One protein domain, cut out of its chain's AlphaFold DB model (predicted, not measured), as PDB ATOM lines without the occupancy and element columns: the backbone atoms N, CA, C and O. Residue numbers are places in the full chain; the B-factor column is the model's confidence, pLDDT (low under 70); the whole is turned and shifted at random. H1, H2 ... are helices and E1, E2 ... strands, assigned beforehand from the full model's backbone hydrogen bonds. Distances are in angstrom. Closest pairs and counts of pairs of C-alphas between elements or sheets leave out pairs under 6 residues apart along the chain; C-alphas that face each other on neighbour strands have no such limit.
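Overview. This is residues 4 to 69 of the 70 residues of the protein "DUF5678 domain-containing protein" of Candidatus Bathyarchaeota archaeon (UniProt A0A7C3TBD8). A small twisted sheet of three strands has a helix on each face, the longer H2 slantwise over one and the short H1 over the other. The little helix H3 lies beyond the end of E3, and from it a tail, residues 56 to 69, folds back toward E3. The printed part has 66 residues, with H1, E1, E2, H2, E3 and H3 along the chain; the sheet's order is E2, E1, E3, antiparallel throughout, and the class is mixed. It is compact, with a radius of gyration of the C-alphas of 11.8 A, and elongated, spanning 35 by 22 by 17 A.

Along the chain. H1, residues 4 to 9, begins at C-alpha 4 (76.125, 66.528, -33.151). E1, residues 13 to 18, is 16.3 A long, and E2, residues 21 to 26, 15.1 A. H2, residues 29 to 38, is 14.8 A long, and E3, residues 45 to 49, 12.8 A. H3, residues 52 to 55, ends at C-alpha 55 (67.288, 60.265, -42.370).

Arrangement. Inner strand E1 forms a hairpin with E2, where N 16 and O 24 are 2.9 A apart, within hydrogen-bond range. Beside E3, N 15 and O 47 are 2.8 A apart. E2, H2 and E3 form a split strand-helix-strand unit, E1 between its strands, with a right-handed crossover. H2's height over the sheet is 8.5 A; the closest C-alphas of H2 and E2 are Ile 32 and Ser 26, 5.4 A. On the opposite face H1 lies over E1; the closest C-alphas of H1 and E3 are Lys 7 and Ser 49, 5.3 A. In H1 every O i to N i+4 pair is within range, in H2 5 of 6; H3 is too short for one.

Size, cuts and confidence. The C-alphas of Asn 40 and Lys 56 are farthest apart, 35.2 A. The printed part has no cut and no long link. Residues 66 to 67 pair antiparallel with 45 to 46 of E3, but pLDDT is under 70 over residues 58 to 69.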
ATOM      1  N   GLU A   4      76.583  66.044 -31.846       84.88
ATOM      2  CA  GLU A   4      76.125  66.528 -33.151       84.88
ATOM      3  C   GLU A   4      77.279  66.794 -34.116       84.88
ATOM      4  O   GLU A   4      77.175  66.478 -35.303       84.88
ATOM      5  N   ASN A   5      78.395  67.326 -33.617       90.38
ATOM      6  CA  ASN A   5      79.572  67.581 -34.444       90.38
ATOM      7  C   ASN A   5      80.211  66.270 -34.906       90.38
ATOM      8  O   ASN A   5      80.544  66.134 -36.080       90.38
ATOM      9  N   ILE A   6      80.263  65.264 -34.029       89.31
ATOM     10  CA  ILE A   6      80.750  63.919 -34.373       89.31
ATOM     11  C   ILE A   6      79.858  63.281 -35.444       89.31
ATOM     12  O   ILE A   6      80.352  62.718 -36.418       89.31
ATOM     13  N   LYS A   7      78.532  63.400 -35.315       86.50
ATOM     14  CA  LYS A   7      77.600  62.887 -36.330       86.50
ATOM     15  C   LYS A   7      77.807  63.546 -37.698       86.50
ATOM     16  O   LYS A   7      77.725  62.849 -38.707       86.50
ATOM     17  N   LYS A   8      78.091  64.852 -37.737       89.94
ATOM     18  CA  LYS A   8      78.384  65.591 -38.981       89.94
ATOM     19  C   LYS A   8      79.728  65.196 -39.597       89.94
ATOM     20  O   LYS A   8      79.849  65.199 -40.816       89.94
ATOM     21  N   GLU A   9      80.716  64.859 -38.777       94.12
ATOM     22  CA  GLU A   9      82.045  64.448 -39.240       94.12
ATOM     23  C   GLU A   9      82.041  63.031 -39.836       94.12
ATOM     24  O   GLU A   9      82.705  62.775 -40.838       94.12
ATOM     25  N   TYR A  10      81.250  62.118 -39.265       94.06
ATOM     26  CA  TYR A  10      81.249  60.691 -39.614       94.06
ATOM     27  C   TYR A  10      79.924  60.224 -40.230       94.06
ATOM     28  O   TYR A  10      79.378  59.190 -39.847       94.06
ATOM     29  N   VAL A  11      79.380  60.991 -41.177       94.31
ATOM     30  CA  VAL A  11      78.134  60.642 -41.883       94.31
ATOM     31  C   VAL A  11      78.281  59.315 -42.641       94.31
ATOM     32  O   VAL A  11      79.282  59.081 -43.316       94.31
ATOM     33  N   GLY A  12      77.270  58.452 -42.539       93.00
ATOM     34  CA  GLY A  12      77.232  57.121 -43.147       93.00
ATOM     35  C   GLY A  12      78.093  56.078 -42.427       93.00
ATOM     36  O   GLY A  12      78.430  55.057 -43.020       93.00
ATOM     37  N   LYS A  13      78.509  56.330 -41.179       95.12
ATOM     38  CA  LYS A  13      79.425  55.450 -40.436       95.12
ATOM     39  C   LYS A  13      78.857  55.010 -39.092       95.12
ATOM     40  O   LYS A  13      78.102  55.729 -38.433       95.12
ATOM     41  N   TRP A  14      79.301  53.837 -38.653       94.75
ATOM     42  CA  TRP A  14      79.220  53.393 -37.266       94.75
ATOM     43  C   TRP A  14      80.351  54.019 -36.462       94.75
ATOM     44  O   TRP A  14      81.499  54.030 -36.900       94.75
ATOM     45  N   ILE A  15      80.030  54.541 -35.284       94.50
ATOM     46  CA  ILE A  15      80.937  55.307 -34.433       94.50
ATOM     47  C   ILE A  15      80.869  54.713 -33.034       94.50
ATOM     48  O   ILE A  15      79.782  54.523 -32.490       94.50
ATOM     49  N   ALA A  16      82.028  54.440 -32.444       93.94
ATOM     50  CA  ALA A  16      82.156  54.062 -31.047       93.94
ATOM     51  C   ALA A  16      82.781  55.211 -30.256       93.94
ATOM     52  O   ALA A  16      83.852  55.714 -30.611       93.94
ATOM     53  N   LEU A  17      82.125  55.599 -29.167       92.69
ATOM     54  CA  LEU A  17      82.492  56.728 -28.327       92.69
ATOM     55  C   LEU A  17      82.699  56.275 -26.881       92.69
ATOM     56  O   LEU A  17      81.872  55.559 -26.326       92.69
ATOM     57  N   ARG A  18      83.790  56.701 -26.251       90.50
ATOM     58  CA  ARG A  18      84.077  56.426 -24.840       90.50
ATOM     59  C   ARG A  18      84.686  57.663 -24.205       90.50
ATOM     60  O   ARG A  18      85.619  58.219 -24.773       90.50
ATOM     61  N   GLU A  19      84.174  58.072 -23.041       87.94
ATOM     62  CA  GLU A  19      84.698  59.232 -22.293       87.94
ATOM     63  C   GLU A  19      84.852  60.471 -23.202       87.94
ATOM     64  O   GLU A  19      85.887  61.129 -23.225       87.94
ATOM     65  N   GLU A  20      83.826  60.731 -24.021       84.38
ATOM     66  CA  GLU A  20      83.784  61.812 -25.019       84.38
ATOM     67  C   GLU A  20      84.797  61.726 -26.173       84.38
ATOM     68  O   GLU A  20      84.927  62.676 -26.940       84.38
ATOM     69  N   LYS A  21      85.490  60.596 -26.346       91.00
ATOM     70  CA  LYS A  21      86.437  60.368 -27.445       91.00
ATOM     71  C   LYS A  21      85.913  59.328 -28.421       91.00
ATOM     72  O   LYS A  21      85.422  58.273 -28.020       91.00
ATOM     73  N   VAL A  22      86.083  59.595 -29.713       93.88
ATOM     74  CA  VAL A  22      85.880  58.589 -30.759       93.88
ATOM     75  C   VAL A  22      87.013  57.567 -30.667       93.88
ATOM     76  O   VAL A  22      88.183  57.909 -30.822       93.88
ATOM     77  N   VAL A  23      86.671  56.311 -30.386       94.75
ATOM     78  CA  VAL A  23      87.642  55.214 -30.202       94.75
ATOM     79  C   VAL A  23      87.687  54.255 -31.392       94.75
ATOM     80  O   VAL A  23      88.690  53.565 -31.612       94.75
ATOM     81  N   ALA A  24      86.616  54.226 -32.187       95.00
ATOM     82  CA  ALA A  24      86.555  53.513 -33.455       95.00
ATOM     83  C   ALA A  24      85.474  54.112 -34.367       95.00
ATOM     84  O   ALA A  24      84.483  54.667 -33.895       95.00
ATOM     85  N   VAL A  25      85.667  53.945 -35.673       95.88
ATOM     86  CA  VAL A  25      84.688  54.232 -36.730       95.88
ATOM     87  C   VAL A  25      84.719  53.062 -37.711       95.88
ATOM     88  O   VAL A  25      85.789  52.476 -37.893       95.88
ATOM     89  N   SER A  26      83.604  52.695 -38.331       96.00
ATOM     90  CA  SER A  26      83.563  51.705 -39.416       96.00
ATOM     91  C   SER A  26      82.400  51.949 -40.372       96.00
ATOM     92  O   SER A  26      81.471  52.700 -40.082       96.00
ATOM     93  N   ASP A  27      82.451  51.273 -41.516       93.75
ATOM     94  CA  ASP A  27      81.375  51.260 -42.506       93.75
ATOM     95  C   ASP A  27      80.249  50.281 -42.153       93.75
ATOM     96  O   ASP A  27      79.120  50.437 -42.603       93.75
ATOM     97  N   SER A  28      80.529  49.276 -41.321       92.12
ATOM     98  CA  SER A  28      79.554  48.244 -40.968       92.12
ATOM     99  C   SER A  28      79.431  48.032 -39.464       92.12
ATOM    100  O   SER A  28      80.399  48.177 -38.712       92.12
ATOM    101  N   HIS A  29      78.230  47.634 -39.047       89.50
ATOM    102  CA  HIS A  29      77.918  47.290 -37.664       89.50
ATOM    103  C   HIS A  29      78.871  46.209 -37.136       89.50
ATOM    104  O   HIS A  29      79.462  46.365 -36.078       89.50
ATOM    105  N   ASP A  30      79.103  45.133 -37.882       91.56
ATOM    106  CA  ASP A  30      79.914  44.023 -37.370       91.56
ATOM    107  C   ASP A  30      81.396  44.394 -37.242       91.56
ATOM    108  O   ASP A  30      82.084  43.970 -36.308       91.56
ATOM    109  N   GLU A  31      81.891  45.251 -38.136       94.88
ATOM    110  CA  GLU A  31      83.269  45.719 -38.090       94.88
ATOM    111  C   GLU A  31      83.547  46.607 -36.871       94.88
ATOM    112  O   GLU A  31      84.631  46.494 -36.289       94.88
ATOM    113  N   ILE A  32      82.597  47.449 -36.432       94.12
ATOM    114  CA  ILE A  32      82.828  48.291 -35.246       94.12
ATOM    115  C   ILE A  32      83.020  47.417 -34.002       94.12
ATOM    116  O   ILE A  32      83.969  47.630 -33.246       94.12
ATOM    117  N   TYR A  33      82.214  46.364 -33.834       90.94
ATOM    118  CA  TYR A  33      82.371  45.439 -32.707       90.94
ATOM    119  C   TYR A  33      83.647  44.614 -32.807       90.94
ATOM    120  O   TYR A  33      84.319  44.416 -31.793       90.94
ATOM    121  N   LYS A  34      84.024  44.172 -34.012       94.06
ATOM    122  CA  LYS A  34      85.297  43.475 -34.224       94.06
ATOM    123  C   LYS A  34      86.477  44.346 -33.781       94.06
ATOM    124  O   LYS A  34      87.295  43.891 -32.984       94.06
ATOM    125  N   ARG A  35      86.505  45.616 -34.203       94.31
ATOM    126  CA  ARG A  35      87.542  46.590 -33.817       94.31
ATOM    127  C   ARG A  35      87.573  46.840 -32.307       94.31
ATOM    128  O   ARG A  35      88.655  46.918 -31.730       94.31
ATOM    129  N   LEU A  36      86.412  46.963 -31.657       93.75
ATOM    130  CA  LEU A  36      86.335  47.150 -30.202       93.75
ATOM    131  C   LEU A  36      86.867  45.930 -29.442       93.75
ATOM    132  O   LEU A  36      87.649  46.090 -28.506       93.75
ATOM    133  N   LYS A  37      86.515  44.721 -29.890       92.12
ATOM    134  CA  LYS A  37      86.985  43.464 -29.300       92.12
ATOM    135  C   LYS A  37      88.495  43.285 -29.457       92.12
ATOM    136  O   LYS A  37      89.171  42.977 -28.481       92.12
ATOM    137  N   GLU A  38      89.030  43.509 -30.657       94.44
ATOM    138  CA  GLU A  38      90.471  43.401 -30.940       94.44
ATOM    139  C   GLU A  38      91.304  44.380 -30.105       94.44
ATOM    140  O   GLU A  38      92.411  44.052 -29.685       94.44
ATOM    141  N   LYS A  39      90.756  45.564 -29.813       91.56
ATOM    142  CA  LYS A  39      91.402  46.583 -28.976       91.56
ATOM    143  C   LYS A  39      91.102  46.441 -27.479       91.56
ATOM    144  O   LYS A  39      91.575  47.264 -26.700       91.56
ATOM    145  N   ASN A  40      90.317  45.438 -27.080       91.25
ATOM    146  CA  ASN A  40      89.847  45.232 -25.708       91.25
ATOM    147  C   ASN A  40      89.196  46.496 -25.100       91.25
ATOM    148  O   ASN A  40      89.458  46.887 -23.960       91.25
ATOM    149  N   ILE A  41      88.380  47.185 -25.904       88.94
ATOM    150  CA  ILE A  41      87.672  48.404 -25.507       88.94
ATOM    151  C   ILE A  41      86.254  48.029 -25.083       88.94
ATOM    152  O   ILE A  41      85.407  47.719 -25.919       88.94
ATOM    153  N   ASN A  42      85.994  48.131 -23.781       87.38
ATOM    154  CA  ASN A  42      84.678  47.921 -23.177       87.38
ATOM    155  C   ASN A  42      84.022  49.262 -22.802       87.38
ATOM    156  O   ASN A  42      84.701  50.292 -22.726       87.38
ATOM    157  N   GLY A  43      82.701  49.255 -22.586       86.75
ATOM    158  CA  GLY A  43      81.944  50.439 -22.156       86.75
ATOM    159  C   GLY A  43      81.853  51.568 -23.193       86.75
ATOM    160  O   GLY A  43      81.558  52.706 -22.833       86.75
ATOM    161  N   ALA A  44      82.129  51.284 -24.469       90.88
ATOM    162  CA  ALA A  44      81.945  52.251 -25.544       90.88
ATOM    163  C   ALA A  44      80.466  52.330 -25.960       90.88
ATOM    164  O   ALA A  44      79.796  51.311 -26.125       90.88
ATOM    165  N   TYR A  45      79.982  53.550 -26.170       89.62
ATOM    166  CA  TYR A  45      78.685  53.848 -26.759       89.62
ATOM    167  C   TYR A  45      78.790  53.786 -28.284       89.62
ATOM    168  O   TYR A  45      79.530  54.566 -28.887       89.62
ATOM    169  N   VAL A  46      78.065  52.859 -28.908       91.19
ATOM    170  CA  VAL A  46      78.091  52.646 -30.361       91.19
ATOM    171  C   VAL A  46      76.813  53.177 -31.001       91.19
ATOM    172  O   VAL A  46      75.711  52.848 -30.562       91.19
ATOM    173  N   PHE A  47      76.948  53.980 -32.056       89.88
ATOM    174  CA  PHE A  47      75.816  54.517 -32.812       89.88
ATOM    175  C   PHE A  47      76.148  54.696 -34.294       89.88
ATOM    176  O   PHE A  47      77.306  54.851 -34.671       89.88
ATOM    177  N   TYR A  48      75.111  54.703 -35.129       91.06
ATOM    178  CA  TYR A  48      75.216  55.028 -36.550       91.06
ATOM    179  C   TYR A  48      74.906  56.511 -36.783       91.06
ATOM    180  O   TYR A  48      73.975  57.052 -36.174       91.06
ATOM    181  N   SER A  49      75.666  57.168 -37.660       91.94
ATOM    182  CA  SER A  49      75.333  58.504 -38.161       91.94
ATOM    183  C   SER A  49      74.728  58.395 -39.564       91.94
ATOM    184  O   SER A  49      75.469  58.159 -40.515       91.94
ATOM    185  N   PRO A  50      73.404  58.542 -39.726       89.88
ATOM    186  CA  PRO A  50      72.755  58.367 -41.020       89.88
ATOM    187  C   PRO A  50      73.046  59.519 -41.987       89.88
ATOM    188  O   PRO A  50      73.134  60.688 -41.593       89.88
ATOM    189  N   THR A  51      73.121  59.185 -43.271       91.19
ATOM    190  CA  THR A  51      73.107  60.135 -44.392       91.19
ATOM    191  C   THR A  51      71.780  60.893 -44.473       91.19
ATOM    192  O   THR A  51      70.766  60.484 -43.905       91.19
ATOM    193  N   ASP A  52      71.753  62.008 -45.207       88.62
ATOM    194  CA  ASP A  52      70.524  62.793 -45.388       88.62
ATOM    195  C   ASP A  52      69.411  62.024 -46.110       88.62
ATOM    196  O   ASP A  52      68.227  62.288 -45.890       88.62
ATOM    197  N   GLU A  53      69.769  61.047 -46.940       88.50
ATOM    198  CA  GLU A  53      68.805  60.152 -47.570       88.50
ATOM    199  C   GLU A  53      68.233  59.150 -46.563       88.50
ATOM    200  O   GLU A  53      67.015  59.031 -46.441       88.50
ATOM    201  N   GLU A  54      69.085  58.503 -45.767       86.50
ATOM    202  CA  GLU A  54      68.665  57.549 -44.732       86.50
ATOM    203  C   GLU A  54      67.844  58.212 -43.624       86.50
ATOM    204  O   GLU A  54      66.924  57.595 -43.086       86.50
ATOM    205  N   LYS A  55      68.099  59.494 -43.322       85.44
ATOM    206  CA  LYS A  55      67.288  60.265 -42.370       85.44
ATOM    207  C   LYS A  55      65.804  60.273 -42.748       85.44
ATOM    208  O   LYS A  55      64.963  60.232 -41.848       85.44
ATOM    209  N   LYS A  56      65.469  60.249 -44.044       84.69
ATOM    210  CA  LYS A  56      64.079  60.167 -44.541       84.69
ATOM    211  C   LYS A  56      63.402  58.848 -44.161       84.69
ATOM    212  O   LYS A  56      62.186  58.800 -44.006       84.69
ATOM    213  N   TYR A  57      64.198  57.802 -43.963       79.56
ATOM    214  CA  TYR A  57      63.766  56.460 -43.589       79.56
ATOM    215  C   TYR A  57      63.993  56.151 -42.107       79.56
ATOM    216  O   TYR A  57      63.823  55.006 -41.700       79.56
ATOM    217  N   SER A  58      64.341  57.145 -41.275       65.25
ATOM    218  CA  SER A  58      64.676  56.930 -39.854       65.25
ATOM    219  C   SER A  58      63.593  56.182 -39.074       65.25
ATOM    220  O   SER A  58      63.907  55.479 -38.121       65.25
ATOM    221  N   PHE A  59      62.327  56.279 -39.492       64.12
ATOM    222  CA  PHE A  59      61.214  55.532 -38.898       64.12
ATOM    223  C   PHE A  59      61.364  54.001 -39.009       64.12
ATOM    224  O   PHE A  59      60.769  53.277 -38.216       64.12
ATOM    225  N   LEU A  60      62.161  53.508 -39.964       61.97
ATOM    226  CA  LEU A  60      62.476  52.087 -40.143       61.97
ATOM    227  C   LEU A  60      63.626  51.614 -39.243       61.97
ATOM    228  O   LEU A  60      63.785  50.414 -39.031       61.97
ATOM    229  N   PHE A  61      64.419  52.537 -38.696       58.56
ATOM    230  CA  PHE A  61      65.613  52.222 -37.922       58.56
ATOM    231  C   PHE A  61      65.398  52.553 -36.445       58.56
ATOM    232  O   PHE A  61      65.623  53.672 -35.989       58.56
ATOM    233  N   HIS A  62      65.005  51.546 -35.661       52.94
ATOM    234  CA  HIS A  62      65.073  51.633 -34.204       52.94
ATOM    235  C   HIS A  62      66.555  51.570 -33.803       52.94
ATOM    236  O   HIS A  62      67.138  50.487 -33.731       52.94
ATOM    237  N   LEU A  63      67.193  52.735 -33.640       51.03
ATOM    238  CA  LEU A  63      68.604  52.865 -33.261       51.03
ATOM    239  C   LEU A  63      68.871  52.059 -31.982       51.03
ATOM    240  O   LEU A  63      68.544  52.482 -30.874       51.03
ATOM    241  N   ARG A  64      69.472  50.875 -32.134       49.06
ATOM    242  CA  ARG A  64      69.973  50.093 -31.006       49.06
ATOM    243  C   ARG A  64      71.224  50.772 -30.479       49.06
ATOM    244  O   ARG A  64      72.308  50.619 -31.032       49.06
ATOM    245  N   VAL A  65      71.057  51.493 -29.382       52.41
ATOM    246  CA  VAL A  65      72.155  51.803 -28.476       52.41
ATOM    247  C   VAL A  65      72.530  50.508 -27.766       52.41
ATOM    248  O   VAL A  65      71.779  50.011 -26.928       52.41
ATOM    249  N   LEU A  66      73.678  49.945 -28.114       53.22
ATOM    250  CA  LEU A  66      74.250  48.807 -27.407       53.22
ATOM    251  C   LEU A  66      75.406  49.318 -26.552       53.22
ATOM    252  O   LEU A  66      76.511  49.544 -27.038       53.22
ATOM    253  N   CYS A  67      75.133  49.513 -25.259       47.53
ATOM    254  CA  CYS A  67      76.187  49.542 -24.254       47.53
ATOM    255  C   CYS A  67      76.730  48.120 -24.122       47.53
ATOM    256  O   CYS A  67      76.009  47.210 -23.707       47.53
ATOM    257  N   ILE A  68      77.991  47.921 -24.495       52.00
ATOM    258  CA  ILE A  68      78.688  46.661 -24.238       52.00
ATOM    259  C   ILE A  68      78.953  46.617 -22.725       52.00
ATOM    260  O   ILE A  68      79.706  47.449 -22.215       52.00
ATOM    261  N   TRP A  69      78.250  45.723 -22.020       41.12
ATOM    262  CA  TRP A  69      78.293  45.584 -20.561       41.12
ATOM    263  C   TRP A  69      79.684  45.187 -20.044       41.12
ATOM    264  O   TRP A  69      80.493  44.606 -20.767       41.12
TER     265      TRP A  69